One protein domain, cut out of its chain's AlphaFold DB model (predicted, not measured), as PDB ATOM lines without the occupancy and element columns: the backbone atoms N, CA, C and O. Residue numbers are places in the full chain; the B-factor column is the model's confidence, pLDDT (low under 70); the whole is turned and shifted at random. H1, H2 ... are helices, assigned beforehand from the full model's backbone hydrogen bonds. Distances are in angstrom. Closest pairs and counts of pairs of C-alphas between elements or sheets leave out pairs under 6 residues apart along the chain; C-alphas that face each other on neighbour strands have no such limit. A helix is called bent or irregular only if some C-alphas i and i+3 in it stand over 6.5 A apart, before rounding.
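Overview. This is residues 30 to 91 of the 93 residues of an uncharacterized protein of Planctomycetaceae bacterium (UniProt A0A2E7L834). Two long helices make a slender, loose rod: after a turn at one end, the bent H2 folds back along H1. The 62 printed residues, with H1 then H2 and no named strand, are all helix in class. The whole is loose, with a radius of gyration of the C-alphas of 14.5 A, and spans 47 by 19 by 14 A.

Arrangement. H2, residues 59 to 91, was assigned as one helix by its hydrogen bonds but is bent: C-alphas 68 and 71 are 6.8 A apart. Its arms H2a, residues 59 to 68, and H2b, residues 71 to 91, stand at a steep tilt of 50 degrees. H1, residues 30 to 53, and H2b are near each other, with 11 pairs of C-alphas within 10 A. H1 and H2a are close but not clearly touching, their closest C-alphas, those of Ala 52 and Ile 62, 6.3 A apart. They run opposite ways at a shallow tilt of 30 degrees. Every O i to N i+4 pair is within hydrogen-bond range in H1 and H2a, and 16 of 17 in H2b.

Along the chain. H2b measures 30.1 A and ends at C-alpha 91, (42.131, 127.175, -19.182); H2a measures 13.8 A. H1 measures 34.0 A from C-alpha 30, (42.567, 130.167, -3.516).

Size, cuts and confidence. The printed part has no cut, and the link H1 to H2 is tight. Residues 54 to 60 and 85 to 91 stand free. Mean pLDDT of the printed part is 70.1, with residues 48 to 66 among those under 70.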
ATOM      1  N   ARG A  30      43.332 131.365  -3.151       68.00
ATOM      2  CA  ARG A  30      42.567 130.167  -3.516       68.00
ATOM      3  C   ARG A  30      43.387 129.046  -4.176       68.00
ATOM      4  O   ARG A  30      43.162 127.882  -3.873       68.00
ATOM      5  N   GLY A  31      44.295 129.374  -5.092       73.75
ATOM      6  CA  GLY A  31      45.177 128.411  -5.757       73.75
ATOM      7  C   GLY A  31      46.236 127.844  -4.815       73.75
ATOM      8  O   GLY A  31      46.511 126.650  -4.861       73.75
ATOM      9  N   MET A  32      46.767 128.676  -3.918       75.75
ATOM     10  CA  MET A  32      47.736 128.250  -2.905       75.75
ATOM     11  C   MET A  32      47.081 127.338  -1.854       75.75
ATOM     12  O   MET A  32      47.621 126.280  -1.541       75.75
ATOM     13  N   LEU A  33      45.861 127.675  -1.416       77.06
ATOM     14  CA  LEU A  33      45.016 126.815  -0.576       77.06
ATOM     15  C   LEU A  33      44.690 125.478  -1.248       77.06
ATOM     16  O   LEU A  33      44.790 124.439  -0.607       77.06
ATOM     17  N   LEU A  34      44.334 125.489  -2.535       76.75
ATOM     18  CA  LEU A  34      44.076 124.265  -3.294       76.75
ATOM     19  C   LEU A  34      45.318 123.382  -3.385       76.75
ATOM     20  O   LEU A  34      45.217 122.181  -3.176       76.75
ATOM     21  N   LEU A  35      46.482 123.961  -3.670       79.31
ATOM     22  CA  LEU A  35      47.722 123.202  -3.784       79.31
ATOM     23  C   LEU A  35      48.133 122.596  -2.437       79.31
ATOM     24  O   LEU A  35      48.503 121.428  -2.382       79.31
ATOM     25  N   MET A  36      47.991 123.358  -1.351       77.81
ATOM     26  CA  MET A  36      48.248 122.880   0.008       77.81
ATOM     27  C   MET A  36      47.259 121.783   0.427       77.81
ATOM     28  O   MET A  36      47.657 120.786   1.026       77.81
ATOM     29  N   LEU A  37      45.984 121.920   0.052       77.44
ATOM     30  CA  LEU A  37      44.966 120.894   0.269       77.44
ATOM     31  C   LEU A  37      45.294 119.613  -0.510       77.44
ATOM     32  O   LEU A  37      45.268 118.530   0.065       77.44
ATOM     33  N   ILE A  38      45.642 119.735  -1.792       77.19
ATOM     34  CA  ILE A  38      46.025 118.602  -2.645       77.19
ATOM     35  C   ILE A  38      47.251 117.898  -2.063       77.19
ATOM     36  O   ILE A  38      47.241 116.677  -1.944       77.19
ATOM     37  N   ALA A  39      48.272 118.652  -1.649       74.88
ATOM     38  CA  ALA A  39      49.477 118.103  -1.037       74.88
ATOM     39  C   ALA A  39      49.175 117.351   0.269       74.88
ATOM     40  O   ALA A  39      49.681 116.248   0.453       74.88
ATOM     41  N   ASN A  40      48.307 117.887   1.134       78.38
ATOM     42  CA  ASN A  40      47.892 117.208   2.367       78.38
ATOM     43  C   ASN A  40      47.114 115.914   2.093       78.38
ATOM     44  O   ASN A  40      47.372 114.895   2.730       78.38
ATOM     45  N   VAL A  41      46.186 115.932   1.131       76.56
ATOM     46  CA  VAL A  41      45.408 114.741   0.751       76.56
ATOM     47  C   VAL A  41      46.315 113.669   0.141       76.56
ATOM     48  O   VAL A  41      46.194 112.498   0.495       76.56
ATOM     49  N   LEU A  42      47.257 114.058  -0.724       78.31
ATOM     50  CA  LEU A  42      48.257 113.145  -1.283       78.31
ATOM     51  C   LEU A  42      49.183 112.585  -0.205       78.31
ATOM     52  O   LEU A  42      49.410 111.381  -0.190       78.31
ATOM     53  N   ALA A  43      49.685 113.418   0.707       73.69
ATOM     54  CA  ALA A  43      50.555 112.976   1.792       73.69
ATOM     55  C   ALA A  43      49.845 111.970   2.708       73.69
ATOM     56  O   ALA A  43      50.414 110.929   3.029       73.69
ATOM     57  N   ALA A  44      48.582 112.231   3.062       72.69
ATOM     58  CA  ALA A  44      47.763 111.290   3.818       72.69
ATOM     59  C   ALA A  44      47.534 109.989   3.032       72.69
ATOM     60  O   ALA A  44      47.740 108.904   3.572       72.69
ATOM     61  N   GLY A  45      47.175 110.082   1.748       73.81
ATOM     62  CA  GLY A  45      46.977 108.915   0.884       73.81
ATOM     63  C   GLY A  45      48.236 108.053   0.756       73.81
ATOM     64  O   GLY A  45      48.164 106.838   0.917       73.81
ATOM     65  N   ILE A  46      49.396 108.678   0.544       76.62
ATOM     66  CA  ILE A  46      50.698 108.000   0.472       76.62
ATOM     67  C   ILE A  46      51.059 107.390   1.826       76.62
ATOM     68  O   ILE A  46      51.544 106.267   1.857       76.62
ATOM     69  N   TYR A  47      50.802 108.078   2.940       71.56
ATOM     70  CA  TYR A  47      51.052 107.542   4.278       71.56
ATOM     71  C   TYR A  47      50.228 106.276   4.546       71.56
ATOM     72  O   TYR A  47      50.780 105.261   4.971       71.56
ATOM     73  N   TYR A  48      48.930 106.300   4.238       66.94
ATOM     74  CA  TYR A  48      48.073 105.120   4.370       66.94
ATOM     75  C   TYR A  48      48.498 103.994   3.424       66.94
ATOM     76  O   TYR A  48      48.512 102.833   3.829       66.94
ATOM     77  N   LEU A  49      48.909 104.324   2.196       68.38
ATOM     78  CA  LEU A  49      49.386 103.343   1.222       68.38
ATOM     79  C   LEU A  49      50.729 102.718   1.631       68.38
ATOM     80  O   LEU A  49      50.897 101.507   1.535       68.38
ATOM     81  N   ALA A  50      51.668 103.518   2.136       68.75
ATOM     82  CA  ALA A  50      52.959 103.053   2.637       68.75
ATOM     83  C   ALA A  50      52.784 102.177   3.882       68.75
ATOM     84  O   ALA A  50      53.440 101.147   4.016       68.75
ATOM     85  N   ARG A  51      51.844 102.543   4.758       67.62
ATOM     86  CA  ARG A  51      51.485 101.743   5.930       67.62
ATOM     87  C   ARG A  51      50.793 100.433   5.552       67.62
ATOM     88  O   ARG A  51      51.045  99.419   6.193       67.62
ATOM     89  N   ALA A  52      49.994 100.423   4.485       63.03
ATOM     90  CA  ALA A  52      49.442  99.194   3.918       63.03
ATOM     91  C   ALA A  52      50.531  98.303   3.285       63.03
ATOM     92  O   ALA A  52      50.484  97.084   3.425       63.03
ATOM     93  N   ALA A  53      51.532  98.904   2.632       61.53
ATOM     94  CA  ALA A  53      52.637  98.190   1.993       61.53
ATOM     95  C   ALA A  53      53.653  97.599   2.991       61.53
ATOM     96  O   ALA A  53      54.306  96.608   2.677       61.53
ATOM     97  N   GLN A  54      53.777  98.173   4.194       67.12
ATOM     98  CA  GLN A  54      54.704  97.702   5.235       67.12
ATOM     99  C   GLN A  54      54.265  96.418   5.958       67.12
ATOM    100  O   GLN A  54      55.022  95.917   6.781       67.12
ATOM    101  N   GLY A  55      53.097  95.859   5.617       61.91
ATOM    102  CA  GLY A  55      52.806  94.427   5.737       61.91
ATOM    103  C   GLY A  55      53.305  93.733   7.006       61.91
ATOM    104  O   GLY A  55      54.223  92.921   6.945       61.91
ATOM    105  N   SER A  56      52.654  93.976   8.143       52.19
ATOM    106  CA  SER A  56      52.859  93.186   9.361       52.19
ATOM    107  C   SER A  56      51.524  92.627   9.857       52.19
ATOM    108  O   SER A  56      50.799  93.326  10.549       52.19
ATOM    109  N   GLY A  57      51.181  91.391   9.472       51.03
ATOM    110  CA  GLY A  57      50.259  90.473  10.180       51.03
ATOM    111  C   GLY A  57      48.791  90.871  10.441       51.03
ATOM    112  O   GLY A  57      47.999  90.006  10.796       51.03
ATOM    113  N   GLU A  58      48.394  92.125  10.239       54.91
ATOM    114  CA  GLU A  58      47.100  92.713  10.624       54.91
ATOM    115  C   GLU A  58      46.212  92.977   9.393       54.91
ATOM    116  O   GLU A  58      45.536  94.000   9.261       54.91
ATOM    117  N   SER A  59      46.230  92.047   8.437       58.09
ATOM    118  CA  SER A  59      45.531  92.152   7.148       58.09
ATOM    119  C   SER A  59      44.043  92.496   7.293       58.09
ATOM    120  O   SER A  59      43.506  93.217   6.456       58.09
ATOM    121  N   HIS A  60      43.396  92.079   8.384       59.34
ATOM    122  CA  HIS A  60      42.001  92.410   8.681       59.34
ATOM    123  C   HIS A  60      41.772  93.910   8.910       59.34
ATOM    124  O   HIS A  60      40.773  94.454   8.448       59.34
ATOM    125  N   ILE A  61      42.698  94.596   9.585       63.22
ATOM    126  CA  ILE A  61      42.558  96.014   9.940       63.22
ATOM    127  C   ILE A  61      42.871  96.910   8.748       63.22
ATOM    128  O   ILE A  61      42.191  97.913   8.545       63.22
ATOM    129  N   ILE A  62      43.820  96.515   7.900       65.56
ATOM    130  CA  ILE A  62      44.092  97.217   6.641       65.56
ATOM    131  C   ILE A  62      42.923  97.022   5.669       65.56
ATOM    132  O   ILE A  62      42.503  97.984   5.036       65.56
ATOM    133  N   PHE A  63      42.348  95.816   5.586       65.44
ATOM    134  CA  PHE A  63      41.180  95.556   4.742       65.44
ATOM    135  C   PHE A  63      39.938  96.288   5.258       65.44
ATOM    136  O   PHE A  63      39.228  96.884   4.458       65.44
ATOM    137  N   LEU A  64      39.721  96.344   6.578       67.56
ATOM    138  CA  LEU A  64      38.686  97.175   7.205       67.56
ATOM    139  C   LEU A  64      38.916  98.660   6.927       67.56
ATOM    140  O   LEU A  64      37.983  99.341   6.518       67.56
ATOM    141  N   MET A  65      40.140  99.167   7.077       65.25
ATOM    142  CA  MET A  65      40.457 100.559   6.749       65.25
ATOM    143  C   MET A  65      40.320 100.857   5.256       65.25
ATOM    144  O   MET A  65      39.931 101.965   4.903       65.25
ATOM    145  N   LEU A  66      40.583  99.894   4.374       68.31
ATOM    146  CA  LEU A  66      40.421 100.052   2.932       68.31
ATOM    147  C   LEU A  66      38.957  99.917   2.496       68.31
ATOM    148  O   LEU A  66      38.530 100.636   1.608       68.31
ATOM    149  N   ILE A  67      38.155  99.054   3.114       71.69
ATOM    150  CA  ILE A  67      36.713  98.956   2.835       71.69
ATOM    151  C   ILE A  67      35.954 100.145   3.420       71.69
ATOM    152  O   ILE A  67      35.022 100.645   2.797       71.69
ATOM    153  N   LEU A  68      36.367 100.622   4.593       71.75
ATOM    154  CA  LEU A  68      35.736 101.747   5.272       71.75
ATOM    155  C   LEU A  68      36.220 103.087   4.700       71.75
ATOM    156  O   LEU A  68      35.431 104.005   4.497       71.75
ATOM    157  N   GLY A  69      37.519 103.193   4.421       63.91
ATOM    158  CA  GLY A  69      38.178 104.397   3.916       63.91
ATOM    159  C   GLY A  69      38.297 104.460   2.392       63.91
ATOM    160  O   GLY A  69      38.451 105.546   1.842       63.91
ATOM    161  N   GLY A  70      38.183 103.335   1.688       72.88
ATOM    162  CA  GLY A  70      38.308 103.252   0.230       72.88
ATOM    163  C   GLY A  70      37.195 103.971  -0.518       72.88
ATOM    164  O   GLY A  70      37.521 104.792  -1.371       72.88
ATOM    165  N   PRO A  71      35.904 103.758  -0.203       72.06
ATOM    166  CA  PRO A  71      34.817 104.507  -0.826       72.06
ATOM    167  C   PRO A  71      34.951 106.031  -0.648       72.06
ATOM    168  O   PRO A  71      34.916 106.736  -1.660       72.06
ATOM    169  N   PRO A  72      35.181 106.583   0.565       73.44
ATOM    170  CA  PRO A  72      35.398 108.019   0.711       73.44
ATOM    171  C   PRO A  72      36.708 108.493   0.062       73.44
ATOM    172  O   PRO A  72      36.718 109.574  -0.521       73.44
ATOM    173  N   ALA A  73      37.785 107.701   0.063       67.38
ATOM    174  CA  ALA A  73      39.020 108.054  -0.646       67.38
ATOM    175  C   ALA A  73      38.831 108.094  -2.175       67.38
ATOM    176  O   ALA A  73      39.324 109.012  -2.836       67.38
ATOM    177  N   LEU A  74      38.075 107.151  -2.742       72.94
ATOM    178  CA  LEU A  74      37.677 107.128  -4.153       72.94
ATOM    179  C   LEU A  74      36.794 108.329  -4.501       72.94
ATOM    180  O   LEU A  74      37.024 108.986  -5.510       72.94
ATOM    181  N   LEU A  75      35.832 108.673  -3.645       76.25
ATOM    182  CA  LEU A  75      34.986 109.857  -3.821       76.25
ATOM    183  C   LEU A  75      35.793 111.157  -3.775       76.25
ATOM    184  O   LEU A  75      35.604 112.026  -4.625       76.25
ATOM    185  N   VAL A  76      36.716 111.293  -2.821       77.88
ATOM    186  CA  VAL A  76      37.574 112.480  -2.697       77.88
ATOM    187  C   VAL A  76      38.508 112.593  -3.897       77.88
ATOM    188  O   VAL A  76      38.587 113.661  -4.495       77.88
ATOM    189  N   SER A  77      39.174 111.507  -4.288       72.44
ATOM    190  CA  SER A  77      40.074 111.488  -5.449       72.44
ATOM    191  C   SER A  77      39.340 111.740  -6.767       72.44
ATOM    192  O   SER A  77      39.816 112.540  -7.571       72.44
ATOM    193  N   ALA A  78      38.155 111.156  -6.972       73.81
ATOM    194  CA  ALA A  78      37.320 111.415  -8.143       73.81
ATOM    195  C   ALA A  78      36.784 112.855  -8.165       73.81
ATOM    196  O   ALA A  78      36.805 113.504  -9.209       73.81
ATOM    197  N   SER A  79      36.360 113.387  -7.016       74.50
ATOM    198  CA  SER A  79      35.895 114.773  -6.888       74.50
ATOM    199  C   SER A  79      37.029 115.772  -7.125       74.50
ATOM    200  O   SER A  79      36.855 116.734  -7.876       74.50
ATOM    201  N   LEU A  80      38.225 115.510  -6.581       73.62
ATOM    202  CA  LEU A  80      39.436 116.282  -6.872       73.62
ATOM    203  C   LEU A  80      39.799 116.191  -8.351       73.62
ATOM    204  O   LEU A  80      40.035 117.223  -8.973       73.62
ATOM    205  N   GLY A  81      39.811 114.986  -8.921       76.50
ATOM    206  CA  GLY A  81      40.073 114.753 -10.337       76.50
ATOM    207  C   GLY A  81      39.115 115.555 -11.210       76.50
ATOM    208  O   GLY A  81      39.561 116.319 -12.061       76.50
ATOM    209  N   TYR A  82      37.813 115.494 -10.934       79.00
ATOM    210  CA  TYR A  82      36.804 116.277 -11.643       79.00
ATOM    211  C   TYR A  82      37.009 117.786 -11.472       79.00
ATOM    212  O   TYR A  82      36.939 118.532 -12.449       79.00
ATOM    213  N   HIS A  83      37.313 118.258 -10.261       73.06
ATOM    214  CA  HIS A  83      37.586 119.674 -10.015       73.06
ATOM    215  C   HIS A  83      38.827 120.161 -10.761       73.06
ATOM    216  O   HIS A  83      38.785 121.240 -11.354       73.06
ATOM    217  N   VAL A  84      39.901 119.371 -10.761       75.00
ATOM    218  CA  VAL A  84      41.155 119.662 -11.460       75.00
ATOM    219  C   VAL A  84      40.933 119.635 -12.969       75.00
ATOM    220  O   VAL A  84      41.269 120.614 -13.633       75.00
ATOM    221  N   LEU A  85      40.292 118.593 -13.510       76.75
ATOM    222  CA  LEU A  85      39.949 118.498 -14.932       76.75
ATOM    223  C   LEU A  85      39.048 119.652 -15.371       76.75
ATOM    224  O   LEU A  85      39.298 120.259 -16.410       76.75
ATOM    225  N   ARG A  86      38.041 120.017 -14.575       74.25
ATOM    226  CA  ARG A  86      37.166 121.158 -14.864       74.25
ATOM    227  C   ARG A  86      37.927 122.480 -14.826       74.25
ATOM    228  O   ARG A  86      37.665 123.356 -15.649       74.25
ATOM    229  N   PHE A  87      38.865 122.644 -13.895       69.62
ATOM    230  CA  PHE A  87      39.718 123.832 -13.841       69.62
ATOM    231  C   PHE A  87      40.665 123.909 -15.040       69.62
ATOM    232  O   PHE A  87      40.932 124.997 -15.546       69.62
ATOM    233  N   TRP A  88      41.158 122.761 -15.497       69.31
ATOM    234  CA  TRP A  88      42.059 122.659 -16.637       69.31
ATOM    235  C   TRP A  88      41.325 122.866 -17.966       69.31
ATOM    236  O   TRP A  88      41.823 123.575 -18.836       69.31
ATOM    237  N   SER A  89      40.100 122.350 -18.079       65.56
ATOM    238  CA  SER A  89      39.194 122.578 -19.209       65.56
ATOM    239  C   SER A  89      38.884 124.072 -19.385       65.56
ATOM    240  O   SER A  89      39.017 124.591 -20.486       65.56
ATOM    241  N   ARG A  90      38.638 124.813 -18.291       58.31
ATOM    242  CA  ARG A  90      38.455 126.280 -18.333       58.31
ATOM    243  C   ARG A  90      39.702 127.088 -18.716       58.31
ATOM    244  O   ARG A  90      39.568 128.282 -18.936       58.31
ATOM    245  N   ARG A  91      40.902 126.496 -18.723       55.81
ATOM    246  CA  ARG A  91      42.131 127.175 -19.182       55.81
ATOM    247  C   ARG A  91      42.464 126.891 -20.647       55.81
ATOM    248  O   ARG A  91      43.378 127.519 -21.168       55.81
TER     249      ARG A  91